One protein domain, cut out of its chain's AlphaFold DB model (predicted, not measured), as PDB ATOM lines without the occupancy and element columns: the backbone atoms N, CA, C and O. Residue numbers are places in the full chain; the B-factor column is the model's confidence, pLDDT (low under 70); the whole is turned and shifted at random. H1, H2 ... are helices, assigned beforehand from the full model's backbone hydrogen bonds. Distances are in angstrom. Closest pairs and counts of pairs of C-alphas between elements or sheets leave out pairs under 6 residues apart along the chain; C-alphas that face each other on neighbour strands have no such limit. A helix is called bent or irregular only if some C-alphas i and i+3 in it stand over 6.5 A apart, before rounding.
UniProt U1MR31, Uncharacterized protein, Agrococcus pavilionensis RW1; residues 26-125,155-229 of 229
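This is residues 26 to 125 and 155 to 229 of the 229 residues of an uncharacterized protein of Agrococcus pavilionensis RW1 (UniProt U1MR31). H7 runs through the core of a helical bundle, between H6 and H8b, the second arm of a long helix folded back on itself. H5 and H2 close another side, H1 packs on H6 and H7, and the H3-H4 hairpin lengthens one end. H5, H6, H7 and H8a form the up-and-down bundle, each running against the one before. The 175 printed residues include eight named helices, H1 to H8 along the chain, and no named strand: all helix, compact, with a radius of gyration of the C-alphas of 15.7 A and spans of 47 by 34 by 30 A.

H8, residues 180 to 227, was assigned as one helix by its hydrogen bonds but is bent, with C-alphas 203 and 206 9.2 A apart. Its arms are H8a, residues 180 to 203, 35.7 A, and H8b, residues 206 to 227, 31.3 A, ending at C-alpha 227 (-8.550, -71.532, 76.403). H7 is residues 155 to 178, 35.1 A; H6, 101 to 125, 36.6 A; H5, 82 to 96; H4, 71 to 80; H3, 59 to 66; H2, 41 to 57; H1, 26 to 33, from C-alpha 26 (-20.702, -57.238, 90.738).

The hub H7 touches H8b at a shallow tilt of 26 degrees, closest C-alphas Gly 171 and Leu 220, 3.7 A. H6 touches H7 (Gly 108 and Thr 170, 4.0 A) and H2 (Gly 47 and Ala 107, 4.0 A). H5 touches H8a (Gly 83 and Ser 191, 4.4 A). H8a touches H4 with its residues 191 to 195 alone, the closest C-alphas being those of Trp 80 and Ser 191, 5.1 A apart, and H4 makes a helical hairpin with H3. H1 only just touches H6, with 3 pairs of C-alphas within 8 A. Every O i to N i+4 pair is within hydrogen-bond range in H1, H2, H3, H4, H7 and H8b; in H5 10 of 11, H6 20 of 21, H8a 15 of 20.

The C-alphas of Trp 37 and Arg 68, the two farthest apart, are 49.2 A apart. Residues 126 to 154 are not printed; C-alphas 125 and 155 are 16.9 A apart across the cut. Of the links printed whole, none is long. No printed residue is under 70 in pLDDT.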
ATOM      1  N   LEU A  26     -19.672 -56.302  90.273       97.19
ATOM      2  CA  LEU A  26     -20.702 -57.238  90.738       97.19
ATOM      3  C   LEU A  26     -21.364 -57.969  89.565       97.19
ATOM      4  O   LEU A  26     -21.497 -59.190  89.593       97.19
ATOM      5  N   ILE A  27     -21.733 -57.228  88.518       97.81
ATOM      6  CA  ILE A  27     -22.338 -57.779  87.300       97.81
ATOM      7  C   ILE A  27     -21.344 -58.702  86.589       97.81
ATOM      8  O   ILE A  27     -21.684 -59.838  86.261       97.81
ATOM      9  N   ALA A  28     -20.109 -58.239  86.380       96.56
ATOM     10  CA  ALA A  28     -19.078 -59.028  85.718       96.56
ATOM     11  C   ALA A  28     -18.696 -60.264  86.542       96.56
ATOM     12  O   ALA A  28     -18.618 -61.356  85.993       96.56
ATOM     13  N   GLY A  29     -18.528 -60.121  87.858       96.50
ATOM     14  CA  GLY A  29     -18.230 -61.234  88.755       96.50
ATOM     15  C   GLY A  29     -19.324 -62.301  88.739       96.50
ATOM     16  O   GLY A  29     -19.009 -63.484  88.652       96.50
ATOM     17  N   ALA A  30     -20.600 -61.902  88.738       96.81
ATOM     18  CA  ALA A  30     -21.721 -62.835  88.617       96.81
ATOM     19  C   ALA A  30     -21.740 -63.555  87.255       96.81
ATOM     20  O   ALA A  30     -21.959 -64.764  87.205       96.81
ATOM     21  N   ALA A  31     -21.474 -62.838  86.159       96.38
ATOM     22  CA  ALA A  31     -21.402 -63.434  84.825       96.38
ATOM     23  C   ALA A  31     -20.225 -64.418  84.689       96.38
ATOM     24  O   ALA A  31     -20.391 -65.507  84.146       96.38
ATOM     25  N   LEU A  32     -19.049 -64.070  85.218       95.00
ATOM     26  CA  LEU A  32     -17.861 -64.928  85.190       95.00
ATOM     27  C   LEU A  32     -17.990 -66.133  86.128       95.00
ATOM     28  O   LEU A  32     -17.519 -67.217  85.796       95.00
ATOM     29  N   ALA A  33     -18.692 -65.989  87.254       95.81
ATOM     30  CA  ALA A  33     -19.006 -67.099  88.151       95.81
ATOM     31  C   ALA A  33     -19.857 -68.189  87.474       95.81
ATOM     32  O   ALA A  33     -19.751 -69.353  87.851       95.81
ATOM     33  N   ALA A  34     -20.655 -67.839  86.457       94.88
ATOM     34  CA  ALA A  34     -21.376 -68.819  85.644       94.88
ATOM     35  C   ALA A  34     -20.451 -69.635  84.716       94.88
ATOM     36  O   ALA A  34     -20.854 -70.696  84.247       94.88
ATOM     37  N   LEU A  35     -19.231 -69.150  84.453       93.19
ATOM     38  CA  LEU A  35     -18.231 -69.807  83.604       93.19
ATOM     39  C   LEU A  35     -17.157 -70.552  84.409       93.19
ATOM     40  O   LEU A  35     -16.678 -71.586  83.956       93.19
ATOM     41  N   ALA A  36     -16.763 -70.034  85.576       93.38
ATOM     42  CA  ALA A  36     -15.670 -70.576  86.386       93.38
ATOM     43  C   ALA A  36     -15.987 -70.521  87.887       93.38
ATOM     44  O   ALA A  36     -15.584 -69.599  88.601       93.38
ATOM     45  N   TRP A  37     -16.703 -71.535  88.374       91.69
ATOM     46  CA  TRP A  37     -16.994 -71.716  89.796       91.69
ATOM     47  C   TRP A  37     -16.053 -72.758  90.431       91.69
ATOM     48  O   TRP A  37     -15.872 -73.821  89.837       91.69
ATOM     49  N   PRO A  38     -15.514 -72.533  91.650       92.56
ATOM     50  CA  PRO A  38     -15.772 -71.413  92.563       92.56
ATOM     51  C   PRO A  38     -14.892 -70.174  92.310       92.56
ATOM     52  O   PRO A  38     -13.842 -70.280  91.680       92.56
ATOM     53  N   PRO A  39     -15.268 -69.001  92.859       88.69
ATOM     54  CA  PRO A  39     -14.426 -67.817  92.837       88.69
ATOM     55  C   PRO A  39     -13.078 -68.027  93.517       88.69
ATOM     56  O   PRO A  39     -13.019 -68.440  94.676       88.69
ATOM     57  N   LEU A  40     -11.995 -67.693  92.810       92.56
ATOM     58  CA  LEU A  40     -10.631 -67.863  93.309       92.56
ATOM     59  C   LEU A  40     -10.036 -66.518  93.741       92.56
ATOM     60  O   LEU A  40      -9.724 -65.650  92.924       92.56
ATOM     61  N   GLY A  41      -9.836 -66.355  95.051       95.56
ATOM     62  CA  GLY A  41      -9.323 -65.108  95.625       95.56
ATOM     63  C   GLY A  41      -7.869 -64.803  95.254       95.56
ATOM     64  O   GLY A  41      -7.548 -63.661  94.939       95.56
ATOM     65  N   VAL A  42      -6.986 -65.809  95.256       97.94
ATOM     66  CA  VAL A  42      -5.552 -65.602  94.974       97.94
ATOM     67  C   VAL A  42      -5.311 -65.114  93.539       97.94
ATOM     68  O   VAL A  42      -4.677 -64.068  93.396       97.94
ATOM     69  N   PRO A  43      -5.842 -65.761  92.480       98.12
ATOM     70  CA  PRO A  43      -5.709 -65.246  91.119       98.12
ATOM     71  C   PRO A  43      -6.283 -63.838  90.962       98.12
ATOM     72  O   PRO A  43      -5.634 -62.990  90.355       98.12
ATOM     73  N   ALA A  44      -7.431 -63.536  91.581       98.19
ATOM     74  CA  ALA A  44      -7.995 -62.186  91.559       98.19
ATOM     75  C   ALA A  44      -7.068 -61.140  92.197       98.19
ATOM     76  O   ALA A  44      -6.844 -60.073  91.622       98.19
ATOM     77  N   LEU A  45      -6.465 -61.444  93.348       98.38
ATOM     78  CA  LEU A  45      -5.487 -60.553  93.979       98.38
ATOM     79  C   LEU A  45      -4.236 -60.367  93.113       98.38
ATOM     80  O   LEU A  45      -3.730 -59.249  93.005       98.38
ATOM     81  N   LEU A  46      -3.758 -61.430  92.462       98.44
ATOM     82  CA  LEU A  46      -2.631 -61.347  91.534       98.44
ATOM     83  C   LEU A  46      -2.961 -60.506  90.299       98.44
ATOM     84  O   LEU A  46      -2.135 -59.701  89.876       98.44
ATOM     85  N   GLY A  47      -4.170 -60.639  89.755       98.38
ATOM     86  CA  GLY A  47      -4.663 -59.796  88.670       98.38
ATOM     87  C   GLY A  47      -4.697 -58.318  89.053       98.38
ATOM     88  O   GLY A  47      -4.178 -57.473  88.324       98.38
ATOM     89  N   ALA A  48      -5.228 -58.007  90.238       98.50
ATOM     90  CA  ALA A  48      -5.243 -56.646  90.769       98.50
ATOM     91  C   ALA A  48      -3.822 -56.085  90.977       98.50
ATOM     92  O   ALA A  48      -3.524 -54.952  90.590       98.50
ATOM     93  N   ALA A  49      -2.917 -56.883  91.550       98.50
ATOM     94  CA  ALA A  49      -1.519 -56.502  91.729       98.50
ATOM     95  C   ALA A  49      -0.798 -56.299  90.384       98.50
ATOM     96  O   ALA A  49      -0.032 -55.346  90.234       98.50
ATOM     97  N   GLY A  50      -1.078 -57.151  89.395       98.31
ATOM     98  CA  GLY A  50      -0.565 -57.033  88.033       98.31
ATOM     99  C   GLY A  50      -0.975 -55.715  87.377       98.31
ATOM    100  O   GLY A  50      -0.123 -55.009  86.839       98.31
ATOM    101  N   TRP A  51      -2.242 -55.318  87.509       98.12
ATOM    102  CA  TRP A  51      -2.713 -54.024  87.005       98.12
ATOM    103  C   TRP A  51      -1.962 -52.845  87.652       98.12
ATOM    104  O   TRP A  51      -1.488 -51.945  86.955       98.12
ATOM    105  N   LEU A  52      -1.782 -52.865  88.980       98.19
ATOM    106  CA  LEU A  52      -1.035 -51.823  89.700       98.19
ATOM    107  C   LEU A  52       0.436 -51.763  89.265       98.19
ATOM    108  O   LEU A  52       0.981 -50.674  89.072       98.19
ATOM    109  N   LEU A  53       1.070 -52.922  89.063       98.19
ATOM    110  CA  LEU A  53       2.434 -53.002  88.547       98.19
ATOM    111  C   LEU A  53       2.524 -52.438  87.123       98.19
ATOM    112  O   LEU A  53       3.442 -51.674  86.827       98.19
ATOM    113  N   ALA A  54       1.554 -52.738  86.260       97.25
ATOM    114  CA  ALA A  54       1.492 -52.174  84.916       97.25
ATOM    115  C   ALA A  54       1.264 -50.653  84.927       97.25
ATOM    116  O   ALA A  54       1.848 -49.917  84.125       97.25
ATOM    117  N   LEU A  55       0.459 -50.132  85.861       94.75
ATOM    118  CA  LEU A  55       0.330 -48.689  86.075       94.75
ATOM    119  C   LEU A  55       1.664 -48.055  86.504       94.75
ATOM    120  O   LEU A  55       2.035 -46.996  85.988       94.75
ATOM    121  N   ALA A  56       2.401 -48.704  87.406       96.25
ATOM    122  CA  ALA A  56       3.720 -48.249  87.839       96.25
ATOM    123  C   ALA A  56       4.752 -48.301  86.696       96.25
ATOM    124  O   ALA A  56       5.526 -47.360  86.519       96.25
ATOM    125  N   ALA A  57       4.710 -49.340  85.857       95.12
ATOM    126  CA  ALA A  57       5.603 -49.516  84.711       95.12
ATOM    127  C   ALA A  57       5.463 -48.408  83.648       95.12
ATOM    128  O   ALA A  57       6.399 -48.154  82.890       95.12
ATOM    129  N   ARG A  58       4.331 -47.690  83.618       93.06
ATOM    130  CA  ARG A  58       4.137 -46.508  82.758       93.06
ATOM    131  C   ARG A  58       4.855 -45.254  83.268       93.06
ATOM    132  O   ARG A  58       5.150 -44.358  82.474       93.06
ATOM    133  N   GLN A  59       5.149 -45.163  84.566       93.19
ATOM    134  CA  GLN A  59       5.668 -43.935  85.185       93.19
ATOM    135  C   GLN A  59       7.046 -43.498  84.665       93.19
ATOM    136  O   GLN A  59       7.214 -42.303  84.411       93.19
ATOM    137  N   PRO A  60       8.023 -44.396  84.418       93.19
ATOM    138  CA  PRO A  60       9.301 -44.000  83.825       93.19
ATOM    139  C   PRO A  60       9.139 -43.272  82.485       93.19
ATOM    140  O   PRO A  60       9.790 -42.252  82.246       93.19
ATOM    141  N   VAL A  61       8.215 -43.742  81.636       93.38
ATOM    142  CA  VAL A  61       7.891 -43.093  80.358       93.38
ATOM    143  C   VAL A  61       7.266 -41.723  80.604       93.38
ATOM    144  O   VAL A  61       7.707 -40.740  80.010       93.38
ATOM    145  N   ALA A  62       6.287 -41.633  81.508       91.31
ATOM    146  CA  ALA A  62       5.620 -40.373  81.828       91.31
ATOM    147  C   ALA A  62       6.611 -39.299  82.314       91.31
ATOM    148  O   ALA A  62       6.582 -38.167  81.826       91.31
ATOM    149  N   LEU A  63       7.543 -39.666  83.199       92.88
ATOM    150  CA  LEU A  63       8.582 -38.768  83.712       92.88
ATOM    151  C   LEU A  63       9.550 -38.296  82.618       92.88
ATOM    152  O   LEU A  63       9.920 -37.120  82.582       92.88
ATOM    153  N   LEU A  64       9.958 -39.195  81.718       93.69
ATOM    154  CA  LEU A  64      10.854 -38.860  80.610       93.69
ATOM    155  C   LEU A  64      10.191 -37.890  79.626       93.69
ATOM    156  O   LEU A  64      10.801 -36.919  79.171       93.69
ATOM    157  N   VAL A  65       8.932 -38.164  79.304       94.25
ATOM    158  CA  VAL A  65       8.148 -37.446  78.303       94.25
ATOM    159  C   VAL A  65       7.724 -36.064  78.799       94.25
ATOM    160  O   VAL A  65       7.810 -35.102  78.029       94.25
ATOM    161  N   ALA A  66       7.356 -35.933  80.079       88.94
ATOM    162  CA  ALA A  66       6.981 -34.657  80.694       88.94
ATOM    163  C   ALA A  66       8.089 -33.593  80.599       88.94
ATOM    164  O   ALA A  66       7.805 -32.402  80.538       88.94
ATOM    165  N   ARG A  67       9.359 -34.017  80.545       88.81
ATOM    166  CA  ARG A  67      10.518 -33.114  80.449       88.81
ATOM    167  C   ARG A  67      10.898 -32.731  79.019       88.81
ATOM    168  O   ARG A  67      11.731 -31.850  78.838       88.81
ATOM    169  N   ARG A  68      10.382 -33.438  78.010       92.06
ATOM    170  CA  ARG A  68      10.915 -33.387  76.634       92.06
ATOM    171  C   ARG A  68       9.872 -33.105  75.561       92.06
ATOM    172  O   ARG A  68      10.223 -33.000  74.390       92.06
ATOM    173  N   THR A  69       8.596 -33.032  75.922       92.94
ATOM    174  CA  THR A  69       7.503 -32.905  74.953       92.94
ATOM    175  C   THR A  69       6.410 -31.971  75.455       92.94
ATOM    176  O   THR A  69       6.367 -31.613  76.628       92.94
ATOM    177  N   THR A  70       5.513 -31.570  74.551       89.44
ATOM    178  CA  THR A  70       4.303 -30.827  74.920       89.44
ATOM    179  C   THR A  70       3.309 -31.737  75.650       89.44
ATOM    180  O   THR A  70       3.297 -32.941  75.383       89.44
ATOM    181  N   PRO A  71       2.412 -31.198  76.500       84.94
ATOM    182  CA  PRO A  71       1.431 -32.006  77.233       84.94
ATOM    183  C   PRO A  71       0.597 -32.934  76.337       84.94
ATOM    184  O   PRO A  71       0.418 -34.107  76.651       84.94
ATOM    185  N   ALA A  72       0.149 -32.441  75.177       85.06
ATOM    186  CA  ALA A  72      -0.647 -33.223  74.232       85.06
ATOM    187  C   ALA A  72       0.145 -34.382  73.606       85.06
ATOM    188  O   ALA A  72      -0.344 -35.513  73.547       85.06
ATOM    189  N   ARG A  73       1.385 -34.123  73.167       89.81
ATOM    190  CA  ARG A  73       2.265 -35.169  72.626       89.81
ATOM    191  C   ARG A  73       2.643 -36.168  73.712       89.81
ATOM    192  O   ARG A  73       2.715 -37.364  73.439       89.81
ATOM    193  N   GLY A  74       2.838 -35.687  74.934       91.31
ATOM    194  CA  GLY A  74       3.194 -36.534  76.050       91.31
ATOM    195  C   GLY A  74       2.081 -37.489  76.460       91.31
ATOM    196  O   GLY A  74       2.326 -38.688  76.580       91.31
ATOM    197  N   ALA A  75       0.848 -36.991  76.556       87.81
ATOM    198  CA  ALA A  75      -0.331 -37.821  76.789       87.81
ATOM    199  C   ALA A  75      -0.493 -38.906  75.710       87.81
ATOM    200  O   ALA A  75      -0.783 -40.055  76.036       87.81
ATOM    201  N   ALA A  76      -0.238 -38.575  74.439       91.56
ATOM    202  CA  ALA A  76      -0.295 -39.552  73.354       91.56
ATOM    203  C   ALA A  76       0.775 -40.652  73.488       91.56
ATOM    204  O   ALA A  76       0.456 -41.823  73.304       91.56
ATOM    205  N   ILE A  77       2.022 -40.305  73.832       94.25
ATOM    206  CA  ILE A  77       3.095 -41.296  74.037       94.25
ATOM    207  C   ILE A  77       2.754 -42.218  75.213       94.25
ATOM    208  O   ILE A  77       2.829 -43.435  75.074       94.25
ATOM    209  N   ILE A  78       2.335 -41.650  76.346       92.56
ATOM    210  CA  ILE A  78       1.936 -42.424  77.530       92.56
ATOM    211  C   ILE A  78       0.769 -43.361  77.188       92.56
ATOM    212  O   ILE A  78       0.791 -44.529  77.575       92.56
ATOM    213  N   GLY A  79      -0.210 -42.874  76.419       91.88
ATOM    214  CA  GLY A  79      -1.328 -43.677  75.923       91.88
ATOM    215  C   GLY A  79      -0.868 -44.865  75.077       91.88
ATOM    216  O   GLY A  79      -1.263 -45.996  75.351       91.88
ATOM    217  N   TRP A  80       0.043 -44.656  74.123       95.19
ATOM    218  CA  TRP A  80       0.609 -45.746  73.314       95.19
ATOM    219  C   TRP A  80       1.467 -46.734  74.111       95.19
ATOM    220  O   TRP A  80       1.554 -47.902  73.731       95.19
ATOM    221  N   CYS A  81       2.060 -46.310  75.228       95.00
ATOM    222  CA  CYS A  81       2.800 -47.189  76.134       95.00
ATOM    223  C   CYS A  81       1.906 -48.001  77.089       95.00
ATOM    224  O   CYS A  81       2.432 -48.855  77.801       95.00
ATOM    225  N   SER A  82       0.584 -47.776  77.105       92.56
ATOM    226  CA  SER A  82      -0.338 -48.530  77.971       92.56
ATOM    227  C   SER A  82      -0.389 -50.021  77.641       92.56
ATOM    228  O   SER A  82      -0.156 -50.829  78.535       92.56
ATOM    229  N   GLY A  83      -0.568 -50.389  76.369       94.75
ATOM    230  CA  GLY A  83      -0.564 -51.783  75.919       94.75
ATOM    231  C   GLY A  83       0.724 -52.528  76.282       94.75
ATOM    232  O   GLY A  83       0.635 -53.533  76.977       94.75
ATOM    233  N   PRO A  84       1.928 -52.039  75.918       96.94
ATOM    234  CA  PRO A  84       3.186 -52.655  76.342       96.94
ATOM    235  C   PRO A  84       3.294 -52.871  77.852       96.94
ATOM    236  O   PRO A  84       3.680 -53.951  78.285       96.94
ATOM    237  N   ALA A  85       2.949 -51.868  78.661       97.12
ATOM    238  CA  ALA A  85       3.047 -51.988  80.111       97.12
ATOM    239  C   ALA A  85       2.083 -53.049  80.665       97.12
ATOM    240  O   ALA A  85       2.469 -53.845  81.520       97.12
ATOM    241  N   GLU A  86       0.846 -53.079  80.174       97.94
ATOM    242  CA  GLU A  86      -0.187 -53.991  80.662       97.94
ATOM    243  C   GLU A  86      -0.019 -55.417  80.137       97.94
ATOM    244  O   GLU A  86      -0.037 -56.361  80.926       97.94
ATOM    245  N   GLU A  87       0.208 -55.595  78.838       98.31
ATOM    246  CA  GLU A  87       0.332 -56.923  78.232       98.31
ATOM    247  C   GLU A  87       1.605 -57.652  78.666       98.31
ATOM    248  O   GLU A  87       1.561 -58.864  78.858       98.31
ATOM    249  N   LEU A  88       2.728 -56.954  78.877       98.38
ATOM    250  CA  LEU A  88       3.954 -57.607  79.355       98.38
ATOM    251  C   LEU A  88       3.825 -58.071  80.810       98.38
ATOM    252  O   LEU A  88       4.291 -59.159  81.149       98.38
ATOM    253  N   VAL A  89       3.160 -57.287  81.665       98.56
ATOM    254  CA  VAL A  89       2.871 -57.713  83.042       98.56
ATOM    255  C   VAL A  89       1.867 -58.864  83.050       98.56
ATOM    256  O   VAL A  89       2.057 -59.829  83.788       98.56
ATOM    257  N   ARG A  90       0.840 -58.818  82.193       98.38
ATOM    258  CA  ARG A  90      -0.117 -59.919  82.047       98.38
ATOM    259  C   ARG A  90       0.550 -61.197  81.542       98.38
ATOM    260  O   ARG A  90       0.303 -62.258  82.101       98.38
ATOM    261  N   LEU A  91       1.428 -61.102  80.544       98.69
ATOM    262  CA  LEU A  91       2.212 -62.236  80.057       98.69
ATOM    263  C   LEU A  91       3.065 -62.837  81.179       98.69
ATOM    264  O   LEU A  91       3.063 -64.051  81.361       98.69
ATOM    265  N   ALA A  92       3.764 -62.002  81.952       98.56
ATOM    266  CA  ALA A  92       4.542 -62.475  83.092       98.56
ATOM    267  C   ALA A  92       3.653 -63.196  84.118       98.56
ATOM    268  O   ALA A  92       4.012 -64.271  84.591       98.56
ATOM    269  N   LEU A  93       2.470 -62.649  84.411       98.25
ATOM    270  CA  LEU A  93       1.507 -63.276  85.312       98.25
ATOM    271  C   LEU A  93       1.057 -64.654  84.795       98.25
ATOM    272  O   LEU A  93       1.074 -65.623  85.552       98.25
ATOM    273  N   VAL A  94       0.725 -64.755  83.506       98.31
ATOM    274  CA  VAL A  94       0.336 -66.018  82.859       98.31
ATOM    275  C   VAL A  94       1.460 -67.056  82.919       98.31
ATOM    276  O   VAL A  94       1.229 -68.185  83.333       98.31
ATOM    277  N   LEU A  95       2.690 -66.690  82.556       98.38
ATOM    278  CA  LEU A  95       3.806 -67.640  82.510       98.38
ATOM    279  C   LEU A  95       4.229 -68.124  83.910       98.38
ATOM    280  O   LEU A  95       4.623 -69.286  84.088       98.38
ATOM    281  N   LEU A  96       4.160 -67.240  84.907       98.31
ATOM    282  CA  LEU A  96       4.733 -67.484  86.230       98.31
ATOM    283  C   LEU A  96       3.717 -67.980  87.264       98.31
ATOM    284  O   LEU A  96       4.112 -68.732  88.158       98.31
ATOM    285  N   ALA A  97       2.442 -67.595  87.161       97.69
ATOM    286  CA  ALA A  97       1.480 -67.795  88.245       97.69
ATOM    287  C   ALA A  97       0.166 -68.470  87.835       97.69
ATOM    288  O   ALA A  97      -0.331 -69.281  88.611       97.69
ATOM    289  N   LEU A  98      -0.396 -68.165  86.662       97.81
ATOM    290  CA  LEU A  98      -1.705 -68.699  86.262       97.81
ATOM    291  C   LEU A  98      -1.542 -70.075  85.617       97.81
ATOM    292  O   LEU A  98      -0.716 -70.243  84.716       97.81
ATOM    293  N   ARG A  99      -2.297 -71.072  86.089       95.94
ATOM    294  CA  ARG A  99      -2.136 -72.471  85.659       95.94
ATOM    295  C   ARG A  99      -3.392 -73.076  85.050       95.94
ATOM    296  O   ARG A  99      -3.280 -74.107  84.393       95.94
ATOM    297  N   SER A 100      -4.550 -72.452  85.231       97.31
ATOM    298  CA  SER A 100      -5.814 -72.949  84.693       97.31
ATOM    299  C   SER A 100      -6.681 -71.850  84.079       97.31
ATOM    300  O   SER A 100      -6.414 -70.651  84.206       97.31
ATOM    301  N   PHE A 101      -7.745 -72.286  83.409       97.88
ATOM    302  CA  PHE A 101      -8.793 -71.420  82.880       97.88
ATOM    303  C   PHE A 101      -9.433 -70.560  83.982       97.88
ATOM    304  O   PHE A 101      -9.598 -69.350  83.816       97.88
ATOM    305  N   GLU A 102      -9.728 -71.159  85.136       97.88
ATOM    306  CA  GLU A 102     -10.303 -70.478  86.296       97.88
ATOM    307  C   GLU A 102      -9.342 -69.427  86.862       97.88
ATOM    308  O   GLU A 102      -9.773 -68.308  87.154       97.88
ATOM    309  N   ASP A 103      -8.043 -69.740  86.959       98.19
ATOM    310  CA  ASP A 103      -7.027 -68.768  87.378       98.19
ATOM    311  C   ASP A 103      -7.037 -67.535  86.468       98.19
ATOM    312  O   ASP A 103      -7.033 -66.400  86.950       98.19
ATOM    313  N   ALA A 104      -7.076 -67.741  85.149       98.19
ATOM    314  CA  ALA A 104      -7.086 -66.657  84.172       98.19
ATOM    315  C   ALA A 104      -8.367 -65.818  84.213       98.19
ATOM    316  O   ALA A 104      -8.277 -64.587  84.140       98.19
ATOM    317  N   ILE A 105      -9.538 -66.441  84.381       98.19
ATOM    318  CA  ILE A 105     -10.796 -65.705  84.561       98.19
ATOM    319  C   ILE A 105     -10.727 -64.821  85.804       98.19
ATOM    320  O   ILE A 105     -10.990 -63.617  85.723       98.19
ATOM    321  N   TRP A 106     -10.343 -65.389  86.947       98.50
ATOM    322  CA  TRP A 106     -10.346 -64.643  88.201       98.50
ATOM    323  C   TRP A 106      -9.234 -63.594  88.256       98.50
ATOM    324  O   TRP A 106      -9.470 -62.501  88.774       98.50
ATOM    325  N   ALA A 107      -8.077 -63.842  87.639       98.50
ATOM    326  CA  ALA A 107      -7.053 -62.820  87.440       98.50
ATOM    327  C   ALA A 107      -7.536 -61.674  86.538       98.50
ATOM    328  O   ALA A 107      -7.368 -60.508  86.898       98.50
ATOM    329  N   GLY A 108      -8.196 -61.972  85.415       97.88
ATOM    330  CA  GLY A 108      -8.812 -60.955  84.554       97.88
ATOM    331  C   GLY A 108      -9.863 -60.113  85.288       97.88
ATOM    332  O   GLY A 108      -9.868 -58.883  85.188       97.88
ATOM    333  N   PHE A 109     -10.692 -60.759  86.109       97.69
ATOM    334  CA  PHE A 109     -11.662 -60.092  86.976       97.69
ATOM    335  C   PHE A 109     -10.999 -59.150  87.992       97.69
ATOM    336  O   PHE A 109     -11.402 -57.991  88.131       97.69
ATOM    337  N   GLY A 110      -9.968 -59.626  88.694       98.12
ATOM    338  CA  GLY A 110      -9.224 -58.823  89.662       98.12
ATOM    339  C   GLY A 110      -8.528 -57.618  89.025       98.12
ATOM    340  O   GLY A 110      -8.588 -56.514  89.570       98.12
ATOM    341  N   TRP A 111      -7.954 -57.818  87.834       97.94
ATOM    342  CA  TRP A 111      -7.336 -56.780  87.002       97.94
ATOM    343  C   TRP A 111      -8.312 -55.634  86.713       97.94
ATOM    344  O   TRP A 111      -7.999 -54.470  86.949       97.94
ATOM    345  N   ALA A 112      -9.529 -55.951  86.269       95.56
ATOM    346  CA  ALA A 112     -10.539 -54.937  85.972       95.56
ATOM    347  C   ALA A 112     -11.171 -54.319  87.234       95.56
ATOM    348  O   ALA A 112     -11.522 -53.138  87.254       95.56
ATOM    349  N   THR A 113     -11.295 -55.091  88.318       97.25
ATOM    350  CA  THR A 113     -11.908 -54.620  89.570       97.25
ATOM    351  C   THR A 113     -11.080 -53.524  90.238       97.25
ATOM    352  O   THR A 113     -11.639 -52.510  90.666       97.25
ATOM    353  N   ILE A 114      -9.753 -53.674  90.309       97.81
ATOM    354  CA  ILE A 114      -8.896 -52.627  90.888       97.81
ATOM    355  C   ILE A 114      -8.919 -51.345  90.048       97.81
ATOM    356  O   ILE A 114      -8.873 -50.242  90.593       97.81
ATOM    357  N   GLU A 115      -9.083 -51.475  88.732       95.56
ATOM    358  CA  GLU A 115      -9.230 -50.328  87.845       95.56
ATOM    359  C   GLU A 115     -10.516 -49.548  88.136       95.56
ATOM    360  O   GLU A 115     -10.492 -48.318  88.194       95.56
ATOM    361  N   VAL A 116     -11.631 -50.239  88.405       96.31
ATOM    362  CA  VAL A 116     -12.882 -49.598  88.847       96.31
ATOM    363  C   VAL A 116     -12.663 -48.793  90.131       96.31
ATOM    364  O   VAL A 116     -13.142 -47.662  90.223       96.31
ATOM    365  N   LEU A 117     -11.905 -49.322  91.098       96.31
ATOM    366  CA  LEU A 117     -11.586 -48.593  92.331       96.31
ATOM    367  C   LEU A 117     -10.751 -47.335  92.062       96.31
ATOM    368  O   LEU A 117     -10.986 -46.298  92.691       96.31
ATOM    369  N   LEU A 118      -9.813 -47.388  91.113       95.25
ATOM    370  CA  LEU A 118      -9.053 -46.203  90.728       95.25
ATOM    371  C   LEU A 118      -9.936 -45.170  90.019       95.25
ATOM    372  O   LEU A 118      -9.861 -43.988  90.347       95.25
ATOM    373  N   VAL A 119     -10.794 -45.594  89.089       93.25
ATOM    374  CA  VAL A 119     -11.743 -44.704  88.396       93.25
ATOM    375  C   VAL A 119     -12.675 -44.023  89.396       93.25
ATOM    376  O   VAL A 119     -12.858 -42.805  89.340       93.25
ATOM    377  N   LEU A 120     -13.201 -44.780  90.362       94.94
ATOM    378  CA  LEU A 120     -14.010 -44.260  91.462       94.94
ATOM    379  C   LEU A 120     -13.242 -43.196  92.258       94.94
ATOM    380  O   LEU A 120     -13.732 -42.079  92.445       94.94
ATOM    381  N   SER A 121     -12.022 -43.529  92.687       95.62
ATOM    382  CA  SER A 121     -11.161 -42.643  93.480       95.62
ATOM    383  C   SER A 121     -10.835 -41.351  92.728       95.62
ATOM    384  O   SER A 121     -10.967 -40.260  93.285       95.62
ATOM    385  N   ASN A 122     -10.494 -41.455  91.441       92.56
ATOM    386  CA  ASN A 122     -10.223 -40.311  90.575       92.56
ATOM    387  C   ASN A 122     -11.467 -39.439  90.382       92.56
ATOM    388  O   ASN A 122     -11.374 -38.216  90.481       92.56
ATOM    389  N   GLY A 123     -12.641 -40.043  90.178       92.25
ATOM    390  CA  GLY A 123     -13.899 -39.309  90.050       92.25
ATOM    391  C   GLY A 123     -14.242 -38.504  91.307       92.25
ATOM    392  O   GLY A 123     -14.617 -37.332  91.213       92.25
ATOM    393  N   PHE A 124     -14.044 -39.084  92.495       94.62
ATOM    394  CA  PHE A 124     -14.211 -38.361  93.760       94.62
ATOM    395  C   PHE A 124     -13.158 -37.273  93.967       94.62
ATOM    396  O   PHE A 124     -13.513 -36.171  94.391       94.62
ATOM    397  N   ALA A 125     -11.891 -37.545  93.645       92.88
ATOM    398  CA  ALA A 125     -10.817 -36.560  93.736       92.88
ATOM    399  C   ALA A 125     -11.081 -35.355  92.819       92.88
ATOM    400  O   ALA A 125     -11.000 -34.212  93.270       92.88
ATOM    401  N   ALA A 155     -23.985 -41.368  83.037       89.62
ATOM    402  CA  ALA A 155     -23.309 -42.327  83.912       89.62
ATOM    403  C   ALA A 155     -23.287 -43.765  83.356       89.62
ATOM    404  O   ALA A 155     -22.350 -44.520  83.599       89.62
ATOM    405  N   GLY A 156     -24.305 -44.123  82.564       93.06
ATOM    406  CA  GLY A 156     -24.401 -45.431  81.910       93.06
ATOM    407  C   GLY A 156     -23.251 -45.741  80.946       93.06
ATOM    408  O   GLY A 156     -22.911 -46.909  80.794       93.06
ATOM    409  N   TRP A 157     -22.611 -44.724  80.356       93.44
ATOM    410  CA  TRP A 157     -21.431 -44.935  79.511       93.44
ATOM    411  C   TRP A 157     -20.246 -45.437  80.326       93.44
ATOM    412  O   TRP A 157     -19.633 -46.419  79.940       93.44
ATOM    413  N   GLY A 158     -20.006 -44.859  81.509       92.75
ATOM    414  CA  GLY A 158     -18.960 -45.343  82.409       92.75
ATOM    415  C   GLY A 158     -19.198 -46.791  82.842       92.75
ATOM    416  O   GLY A 158     -18.270 -47.590  82.846       92.75
ATOM    417  N   LEU A 159     -20.445 -47.167  83.152       96.06
ATOM    418  CA  LEU A 159     -20.776 -48.558  83.480       96.06
ATOM    419  C   LEU A 159     -20.481 -49.511  82.308       96.06
ATOM    420  O   LEU A 159     -19.839 -50.543  82.510       96.06
ATOM    421  N   LEU A 160     -20.923 -49.160  81.095       97.31
ATOM    422  CA  LEU A 160     -20.676 -49.954  79.889       97.31
ATOM    423  C   LEU A 160     -19.177 -50.088  79.598       97.31
ATOM    424  O   LEU A 160     -18.710 -51.193  79.316       97.31
ATOM    425  N   GLU A 161     -18.423 -48.999  79.730       96.31
ATOM    426  CA  GLU A 161     -16.972 -48.976  79.545       96.31
ATOM    427  C   GLU A 161     -16.288 -49.955  80.505       96.31
ATOM    428  O   GLU A 161     -15.444 -50.746  80.092       96.31
ATOM    429  N   ARG A 162     -16.684 -49.969  81.787       97.06
ATOM    430  CA  ARG A 162     -16.093 -50.866  82.795       97.06
ATOM    431  C   ARG A 162     -16.426 -52.339  82.562       97.06
ATOM    432  O   ARG A 162     -15.557 -53.191  82.755       97.06
ATOM    433  N   LEU A 163     -17.646 -52.653  82.126       98.19
ATOM    434  CA  LEU A 163     -18.011 -54.020  81.730       98.19
ATOM    435  C   LEU A 163     -17.211 -54.467  80.498       98.19
ATOM    436  O   LEU A 163     -16.682 -55.578  80.476       98.19
ATOM    437  N   SER A 164     -17.062 -53.577  79.517       98.31
ATOM    438  CA  SER A 164     -16.284 -53.823  78.298       98.31
ATOM    439  C   SER A 164     -14.802 -54.025  78.618       98.31
ATOM    440  O   SER A 164     -14.228 -55.033  78.222       98.31
ATOM    441  N   ALA A 165     -14.202 -53.158  79.437       97.12
ATOM    442  CA  ALA A 165     -12.828 -53.315  79.907       97.12
ATOM    443  C   ALA A 165     -12.633 -54.639  80.659       97.12
ATOM    444  O   ALA A 165     -11.657 -55.347  80.420       97.12
ATOM    445  N   THR A 166     -13.596 -55.036  81.498       98.12
ATOM    446  CA  THR A 166     -13.546 -56.338  82.182       98.12
ATOM    447  C   THR A 166     -13.533 -57.500  81.191       98.12
ATOM    448  O   THR A 166     -12.702 -58.402  81.321       98.12
ATOM    449  N   ALA A 167     -14.399 -57.465  80.175       98.44
ATOM    450  CA  ALA A 167     -14.421 -58.470  79.118       98.44
ATOM    451  C   ALA A 167     -13.106 -58.494  78.323       98.44
ATOM    452  O   ALA A 167     -12.545 -59.569  78.116       98.44
ATOM    453  N   LEU A 168     -12.569 -57.329  77.949       98.44
ATOM    454  CA  LEU A 168     -11.307 -57.222  77.218       98.44
ATOM    455  C   LEU A 168     -10.135 -57.799  78.019       98.44
ATOM    456  O   LEU A 168      -9.412 -58.653  77.514       98.44
ATOM    457  N   HIS A 169      -9.947 -57.357  79.266       98.00
ATOM    458  CA  HIS A 169      -8.825 -57.798  80.097       98.00
ATOM    459  C   HIS A 169      -8.909 -59.287  80.423       98.00
ATOM    460  O   HIS A 169      -7.888 -59.977  80.398       98.00
ATOM    461  N   THR A 170     -10.114 -59.800  80.675       98.50
ATOM    462  CA  THR A 170     -10.331 -61.238  80.870       98.50
ATOM    463  C   THR A 170     -10.026 -62.005  79.586       98.50
ATOM    464  O   THR A 170      -9.258 -62.963  79.618       98.50
ATOM    465  N   GLY A 171     -10.523 -61.536  78.440       98.50
ATOM    466  CA  GLY A 171     -10.255 -62.143  77.138       98.50
ATOM    467  C   GLY A 171      -8.772 -62.152  76.768       98.50
ATOM    468  O   GLY A 171      -8.259 -63.193  76.375       98.50
ATOM    469  N   PHE A 172      -8.039 -61.053  76.969       98.69
ATOM    470  CA  PHE A 172      -6.582 -61.035  76.782       98.69
ATOM    471  C   PHE A 172      -5.862 -61.986  77.737       98.69
ATOM    472  O   PHE A 172      -4.936 -62.671  77.315       98.69
ATOM    473  N   THR A 173      -6.294 -62.085  78.995       98.56
ATOM    474  CA  THR A 173      -5.697 -63.038  79.948       98.56
ATOM    475  C   THR A 173      -5.890 -64.477  79.479       98.56
ATOM    476  O   THR A 173      -4.933 -65.246  79.483       98.56
ATOM    477  N   LEU A 174      -7.084 -64.816  78.989       98.69
ATOM    478  CA  LEU A 174      -7.392 -66.134  78.435       98.69
ATOM    479  C   LEU A 174      -6.636 -66.426  77.134       98.69
ATOM    480  O   LEU A 174      -6.079 -67.509  76.986       98.69
ATOM    481  N   LEU A 175      -6.553 -65.462  76.213       98.75
ATOM    482  CA  LEU A 175      -5.779 -65.613  74.978       98.75
ATOM    483  C   LEU A 175      -4.302 -65.884  75.277       98.75
ATOM    484  O   LEU A 175      -3.711 -66.776  74.674       98.75
ATOM    485  N   LEU A 176      -3.711 -65.149  76.223       98.62
ATOM    486  CA  LEU A 176      -2.320 -65.366  76.619       98.62
ATOM    487  C   LEU A 176      -2.123 -66.681  77.379       98.62
ATOM    488  O   LEU A 176      -1.078 -67.302  77.201       98.62
ATOM    489  N   LEU A 177      -3.101 -67.119  78.183       98.50
ATOM    490  CA  LEU A 177      -3.083 -68.449  78.804       98.50
ATOM    491  C   LEU A 177      -3.055 -69.546  77.735       98.50
ATOM    492  O   LEU A 177      -2.231 -70.453  77.816       98.50
ATOM    493  N   ALA A 178      -3.925 -69.442  76.729       98.25
ATOM    494  CA  ALA A 178      -4.019 -70.423  75.656       98.25
ATOM    495  C   ALA A 178      -2.763 -70.431  74.773       98.25
ATOM    496  O   ALA A 178      -2.255 -71.495  74.424       98.25
ATOM    497  N   GLN A 179      -2.273 -69.250  74.380       98.12
ATOM    498  CA  GLN A 179      -1.139 -69.075  73.470       98.12
ATOM    499  C   GLN A 179      -0.344 -67.802  73.837       98.12
ATOM    500  O   GLN A 179      -0.652 -66.715  73.339       98.12
ATOM    501  N   PRO A 180       0.737 -67.905  74.636       98.00
ATOM    502  CA  PRO A 180       1.494 -66.737  75.113       98.00
ATOM    503  C   PRO A 180       2.057 -65.828  74.006       98.00
ATOM    504  O   PRO A 180       2.203 -64.622  74.195       98.00
ATOM    505  N   TRP A 181       2.329 -66.380  72.816       98.19
ATOM    506  CA  TRP A 181       2.803 -65.626  71.647       98.19
ATOM    507  C   TRP A 181       1.790 -64.611  71.109       98.19
ATOM    508  O   TRP A 181       2.183 -63.660  70.428       98.19
ATOM    509  N   LEU A 182       0.505 -64.750  71.457       98.31
ATOM    510  CA  LEU A 182      -0.519 -63.763  71.118       98.31
ATOM    511  C   LEU A 182      -0.248 -62.393  71.749       98.31
ATOM    512  O   LEU A 182      -0.832 -61.414  71.293       98.31
ATOM    513  N   VAL A 183       0.698 -62.276  72.691       98.31
ATOM    514  CA  VAL A 183       1.180 -60.985  73.206       98.31
ATOM    515  C   VAL A 183       1.654 -60.047  72.091       98.31
ATOM    516  O   VAL A 183       1.469 -58.835  72.182       98.31
ATOM    517  N   LEU A 184       2.205 -60.593  70.999       98.06
ATOM    518  CA  LEU A 184       2.631 -59.808  69.835       98.06
ATOM    519  C   LEU A 184       1.450 -59.117  69.133       98.06
ATOM    520  O   LEU A 184       1.645 -58.101  68.469       98.06
ATOM    521  N   LEU A 185       0.237 -59.649  69.301       97.94
ATOM    522  CA  LEU A 185      -1.010 -59.076  68.799       97.94
ATOM    523  C   LEU A 185      -1.732 -58.253  69.870       97.94
ATOM    524  O   LEU A 185      -2.176 -57.143  69.571       97.94
ATOM    525  N   THR A 186      -1.839 -58.750  71.108       98.00
ATOM    526  CA  THR A 186      -2.567 -58.039  72.173       98.00
ATOM    527  C   THR A 186      -1.882 -56.727  72.542       98.00
ATOM    528  O   THR A 186      -2.574 -55.743  72.785       98.00
ATOM    529  N   LEU A 187      -0.546 -56.649  72.491       96.69
ATOM    530  CA  LEU A 187       0.216 -55.433  72.804       96.69
ATOM    531  C   LEU A 187      -0.158 -54.243  71.909       96.69
ATOM    532  O   LEU A 187      -0.596 -53.217  72.445       96.69
ATOM    533  N   PRO A 188      -0.026 -54.321  70.568       97.25
ATOM    534  CA  PRO A 188      -0.440 -53.222  69.705       97.25
ATOM    535  C   PRO A 188      -1.961 -53.033  69.704       97.25
ATOM    536  O   PRO A 188      -2.417 -51.889  69.637       97.25
ATOM    537  N   ALA A 189      -2.747 -54.112  69.814       97.94
ATOM    538  CA  ALA A 189      -4.205 -54.027  69.830       97.94
ATOM    539  C   ALA A 189      -4.722 -53.245  71.044       97.94
ATOM    540  O   ALA A 189      -5.551 -52.353  70.883       97.94
ATOM    541  N   HIS A 190      -4.196 -53.515  72.238       97.88
ATOM    542  CA  HIS A 190      -4.583 -52.819  73.460       97.88
ATOM    543  C   HIS A 190      -4.303 -51.317  73.348       97.88
ATOM    544  O   HIS A 190      -5.212 -50.501  73.516       97.88
ATOM    545  N   SER A 191      -3.079 -50.928  72.977       97.25
ATOM    546  CA  SER A 191      -2.764 -49.507  72.798       97.25
ATOM    547  C   SER A 191      -3.652 -48.851  71.740       97.25
ATOM    548  O   SER A 191      -4.121 -47.732  71.947       97.25
ATOM    549  N   ALA A 192      -3.927 -49.537  70.626       97.38
ATOM    550  CA  ALA A 192      -4.811 -49.019  69.589       97.38
ATOM    551  C   ALA A 192      -6.243 -48.814  70.104       97.38
ATOM    552  O   ALA A 192      -6.812 -47.750  69.862       97.38
ATOM    553  N   ILE A 193      -6.802 -49.773  70.849       96.81
ATOM    554  CA  ILE A 193      -8.133 -49.671  71.465       96.81
ATOM    555  C   ILE A 193      -8.193 -48.455  72.395       96.81
ATOM    556  O   ILE A 193      -9.053 -47.594  72.207       96.81
ATOM    557  N   ASN A 194      -7.235 -48.311  73.315       94.19
ATOM    558  CA  ASN A 194      -7.196 -47.179  74.247       94.19
ATOM    559  C   ASN A 194      -7.109 -45.834  73.509       94.19
ATOM    560  O   ASN A 194      -7.836 -44.886  73.813       94.19
ATOM    561  N   MET A 195      -6.249 -45.745  72.493       94.69
ATOM    562  CA  MET A 195      -6.078 -44.515  71.720       94.69
ATOM    563  C   MET A 195      -7.301 -44.189  70.856       94.69
ATOM    564  O   MET A 195      -7.654 -43.013  70.715       94.69
ATOM    565  N   LEU A 196      -7.968 -45.198  70.292       94.81
ATOM    566  CA  LEU A 196      -9.218 -45.023  69.554       94.81
ATOM    567  C   LEU A 196     -10.346 -44.569  70.479       94.81
ATOM    568  O   LEU A 196     -11.065 -43.642  70.108       94.81
ATOM    569  N   MET A 197     -10.445 -45.132  71.685       93.44
ATOM    570  CA  MET A 197     -11.407 -44.694  72.698       93.44
ATOM    571  C   MET A 197     -11.211 -43.226  73.061       93.44
ATOM    572  O   MET A 197     -12.154 -42.440  72.978       93.44
ATOM    573  N   VAL A 198      -9.974 -42.805  73.332       89.38
ATOM    574  CA  VAL A 198      -9.672 -41.392  73.608       89.38
ATOM    575  C   VAL A 198      -9.996 -40.500  72.406       89.38
ATOM    576  O   VAL A 198     -10.562 -39.416  72.562       89.38
ATOM    577  N   ARG A 199      -9.643 -40.924  71.187       90.88
ATOM    578  CA  ARG A 199      -9.830 -40.109  69.978       90.88
ATOM    579  C   ARG A 199     -11.303 -39.958  69.602       90.88
ATOM    580  O   ARG A 199     -11.748 -38.846  69.325       90.88
ATOM    581  N   ILE A 200     -12.038 -41.064  69.550       92.19
ATOM    582  CA  ILE A 200     -13.441 -41.095  69.126       92.19
ATOM    583  C   ILE A 200     -14.333 -40.596  70.262       92.19
ATOM    584  O   ILE A 200     -15.209 -39.770  70.010       92.19
ATOM    585  N   GLY A 201     -14.064 -41.002  71.507       88.94
ATOM    586  CA  GLY A 201     -14.863 -40.658  72.686       88.94
ATOM    587  C   GLY A 201     -15.012 -39.154  72.914       88.94
ATOM    588  O   GLY A 201     -16.082 -38.696  73.304       88.94
ATOM    589  N   ARG A 202     -13.998 -38.362  72.538       84.69
ATOM    590  CA  ARG A 202     -14.049 -36.888  72.569       84.69
ATOM    591  C   ARG A 202     -15.138 -36.264  71.697       84.69
ATOM    592  O   ARG A 202     -15.539 -35.136  71.952       84.69
ATOM    593  N   THR A 203     -15.577 -36.953  70.645       87.44
ATOM    594  CA  THR A 203     -16.547 -36.415  69.670       87.44
ATOM    595  C   THR A 203     -17.821 -37.243  69.576       87.44
ATOM    596  O   THR A 203     -18.887 -36.704  69.291       87.44
ATOM    597  N   ARG A 204     -17.722 -38.558  69.786       91.12
ATOM    598  CA  ARG A 204     -18.786 -39.541  69.571       91.12
ATOM    599  C   ARG A 204     -18.712 -40.639  70.633       91.12
ATOM    600  O   ARG A 204     -18.493 -41.801  70.301       91.12
ATOM    601  N   LEU A 205     -18.908 -40.266  71.900       91.06
ATOM    602  CA  LEU A 205     -18.831 -41.184  73.047       91.06
ATOM    603  C   LEU A 205     -19.648 -42.464  72.836       91.06
ATOM    604  O   LEU A 205     -19.099 -43.551  72.918       91.06
ATOM    605  N   ALA A 206     -20.922 -42.342  72.453       93.56
ATOM    606  CA  ALA A 206     -21.793 -43.500  72.237       93.56
ATOM    607  C   ALA A 206     -21.238 -44.497  71.201       93.56
ATOM    608  O   ALA A 206     -21.318 -45.705  71.397       93.56
ATOM    609  N   VAL A 207     -20.653 -43.996  70.105       95.06
ATOM    610  CA  VAL A 207     -20.063 -44.846  69.058       95.06
ATOM    611  C   VAL A 207     -18.802 -45.534  69.572       95.06
ATOM    612  O   VAL A 207     -18.618 -46.719  69.307       95.06
ATOM    613  N   ALA A 208     -17.956 -44.807  70.307       95.38
ATOM    614  CA  ALA A 208     -16.766 -45.362  70.945       95.38
ATOM    615  C   ALA A 208     -17.135 -46.503  71.906       95.38
ATOM    616  O   ALA A 208     -16.638 -47.612  71.738       95.38
ATOM    617  N   GLU A 209     -18.068 -46.267  72.832       96.62
ATOM    618  CA  GLU A 209     -18.477 -47.263  73.830       96.62
ATOM    619  C   GLU A 209     -19.121 -48.507  73.209       96.62
ATOM    620  O   GLU A 209     -18.795 -49.630  73.587       96.62
ATOM    621  N   ILE A 210     -20.001 -48.341  72.216       97.31
ATOM    622  CA  ILE A 210     -20.630 -49.482  71.531       97.31
ATOM    623  C   ILE A 210     -19.580 -50.297  70.768       97.31
ATOM    624  O   ILE A 210     -19.571 -51.525  70.857       97.31
ATOM    625  N   ALA A 211     -18.677 -49.635  70.038       97.62
ATOM    626  CA  ALA A 211     -17.602 -50.325  69.330       97.62
ATOM    627  C   ALA A 211     -16.676 -51.063  70.307       97.62
ATOM    628  O   ALA A 211     -16.297 -52.207  70.053       97.62
ATOM    629  N   PHE A 212     -16.356 -50.441  71.443       98.25
ATOM    630  CA  PHE A 212     -15.531 -51.047  72.478       98.25
ATOM    631  C   PHE A 212     -16.191 -52.266  73.112       98.25
ATOM    632  O   PHE A 212     -15.531 -53.295  73.259       98.25
ATOM    633  N   ALA A 213     -17.489 -52.200  73.406       98.38
ATOM    634  CA  ALA A 213     -18.252 -53.335  73.910       98.38
ATOM    635  C   ALA A 213     -18.234 -54.518  72.930       98.38
ATOM    636  O   ALA A 213     -17.971 -55.649  73.337       98.38
ATOM    637  N   ILE A 214     -18.438 -54.258  71.632       98.50
ATOM    638  CA  ILE A 214     -18.406 -55.292  70.585       98.50
ATOM    639  C   ILE A 214     -17.018 -55.936  70.495       98.50
ATOM    640  O   ILE A 214     -16.905 -57.163  70.518       98.50
ATOM    641  N   VAL A 215     -15.957 -55.126  70.420       98.56
ATOM    642  CA  VAL A 215     -14.576 -55.627  70.338       98.56
ATOM    643  C   VAL A 215     -14.215 -56.431  71.586       98.56
ATOM    644  O   VAL A 215     -13.665 -57.523  71.474       98.56
ATOM    645  N   SER A 216     -14.570 -55.935  72.768       98.56
ATOM    646  CA  SER A 216     -14.270 -56.601  74.037       98.56
ATOM    647  C   SER A 216     -15.009 -57.929  74.184       98.56
ATOM    648  O   SER A 216     -14.417 -58.912  74.625       98.56
ATOM    649  N   ALA A 217     -16.276 -57.990  73.762       98.44
ATOM    650  CA  ALA A 217     -17.044 -59.230  73.734       98.44
ATOM    651  C   ALA A 217     -16.440 -60.254  72.760       98.44
ATOM    652  O   ALA A 217     -16.325 -61.427  73.106       98.44
ATOM    653  N   ALA A 218     -16.000 -59.816  71.575       98.62
ATOM    654  CA  ALA A 218     -15.333 -60.686  70.607       98.62
ATOM    655  C   ALA A 218     -13.995 -61.228  71.141       98.62
ATOM    656  O   ALA A 218     -13.711 -62.415  70.995       98.62
ATOM    657  N   VAL A 219     -13.199 -60.382  71.802       98.69
ATOM    658  CA  VAL A 219     -11.937 -60.783  72.444       98.69
ATOM    659  C   VAL A 219     -12.183 -61.770  73.586       98.69
ATOM    660  O   VAL A 219     -11.478 -62.773  73.671       98.69
ATOM    661  N   LEU A 220     -13.194 -61.533  74.429       98.56
ATOM    662  CA  LEU A 220     -13.576 -62.470  75.487       98.56
ATOM    663  C   LEU A 220     -14.024 -63.816  74.913       98.56
ATOM    664  O   LEU A 220     -13.544 -64.852  75.362       98.56
ATOM    665  N   ALA A 221     -14.898 -63.806  73.905       98.38
ATOM    666  CA  ALA A 221     -15.373 -65.024  73.255       98.38
ATOM    667  C   ALA A 221     -14.217 -65.817  72.628       98.38
ATOM    668  O   ALA A 221     -14.128 -67.024  72.836       98.38
ATOM    669  N   ALA A 222     -13.301 -65.148  71.922       98.50
ATOM    670  CA  ALA A 222     -12.103 -65.784  71.380       98.50
ATOM    671  C   ALA A 222     -11.219 -66.363  72.495       98.50
ATOM    672  O   ALA A 222     -10.800 -67.511  72.404       98.50
ATOM    673  N   GLY A 223     -10.983 -65.606  73.570       98.31
ATOM    674  CA  GLY A 223     -10.229 -66.076  74.730       98.31
ATOM    675  C   GLY A 223     -10.833 -67.332  75.352       98.31
ATOM    676  O   GLY A 223     -10.109 -68.295  75.578       98.31
ATOM    677  N   ILE A 224     -12.152 -67.352  75.568       98.06
ATOM    678  CA  ILE A 224     -12.861 -68.527  76.089       98.06
ATOM    679  C   ILE A 224     -12.682 -69.712  75.138       98.06
ATOM    680  O   ILE A 224     -12.201 -70.751  75.570       98.06
ATOM    681  N   LEU A 225     -12.996 -69.538  73.849       97.88
ATOM    682  CA  LEU A 225     -12.920 -70.617  72.861       97.88
ATOM    683  C   LEU A 225     -11.518 -71.227  72.767       97.88
ATOM    684  O   LEU A 225     -11.402 -72.446  72.738       97.88
ATOM    685  N   LEU A 226     -10.465 -70.402  72.731       97.44
ATOM    686  CA  LEU A 226      -9.089 -70.897  72.645       97.44
ATOM    687  C   LEU A 226      -8.597 -71.528  73.952       97.44
ATOM    688  O   LEU A 226      -7.802 -72.458  73.896       97.44
ATOM    689  N   ALA A 227      -9.018 -71.024  75.113       95.75
ATOM    690  CA  ALA A 227      -8.550 -71.532  76.403       95.75
ATOM    691  C   ALA A 227      -9.264 -72.820  76.848       95.75
ATOM    692  O   ALA A 227      -8.790 -73.481  77.770       95.75
ATOM    693  N   THR A 228     -10.391 -73.168  76.218       93.62
ATOM    694  CA  THR A 228     -11.142 -74.407  76.485       93.62
ATOM    695  C   THR A 228     -11.018 -75.467  75.386       93.62
ATOM    696  O   THR A 228     -11.632 -76.524  75.517       93.62
ATOM    697  N   ALA A 229     -10.309 -75.173  74.292       86.19
ATOM    698  CA  ALA A 229     -10.059 -76.104  73.187       86.19
ATOM    699  C   ALA A 229      -8.853 -77.006  73.479       86.19
ATOM    700  O   ALA A 229      -8.933 -78.202  73.119       86.19
TER     701      ALA A 229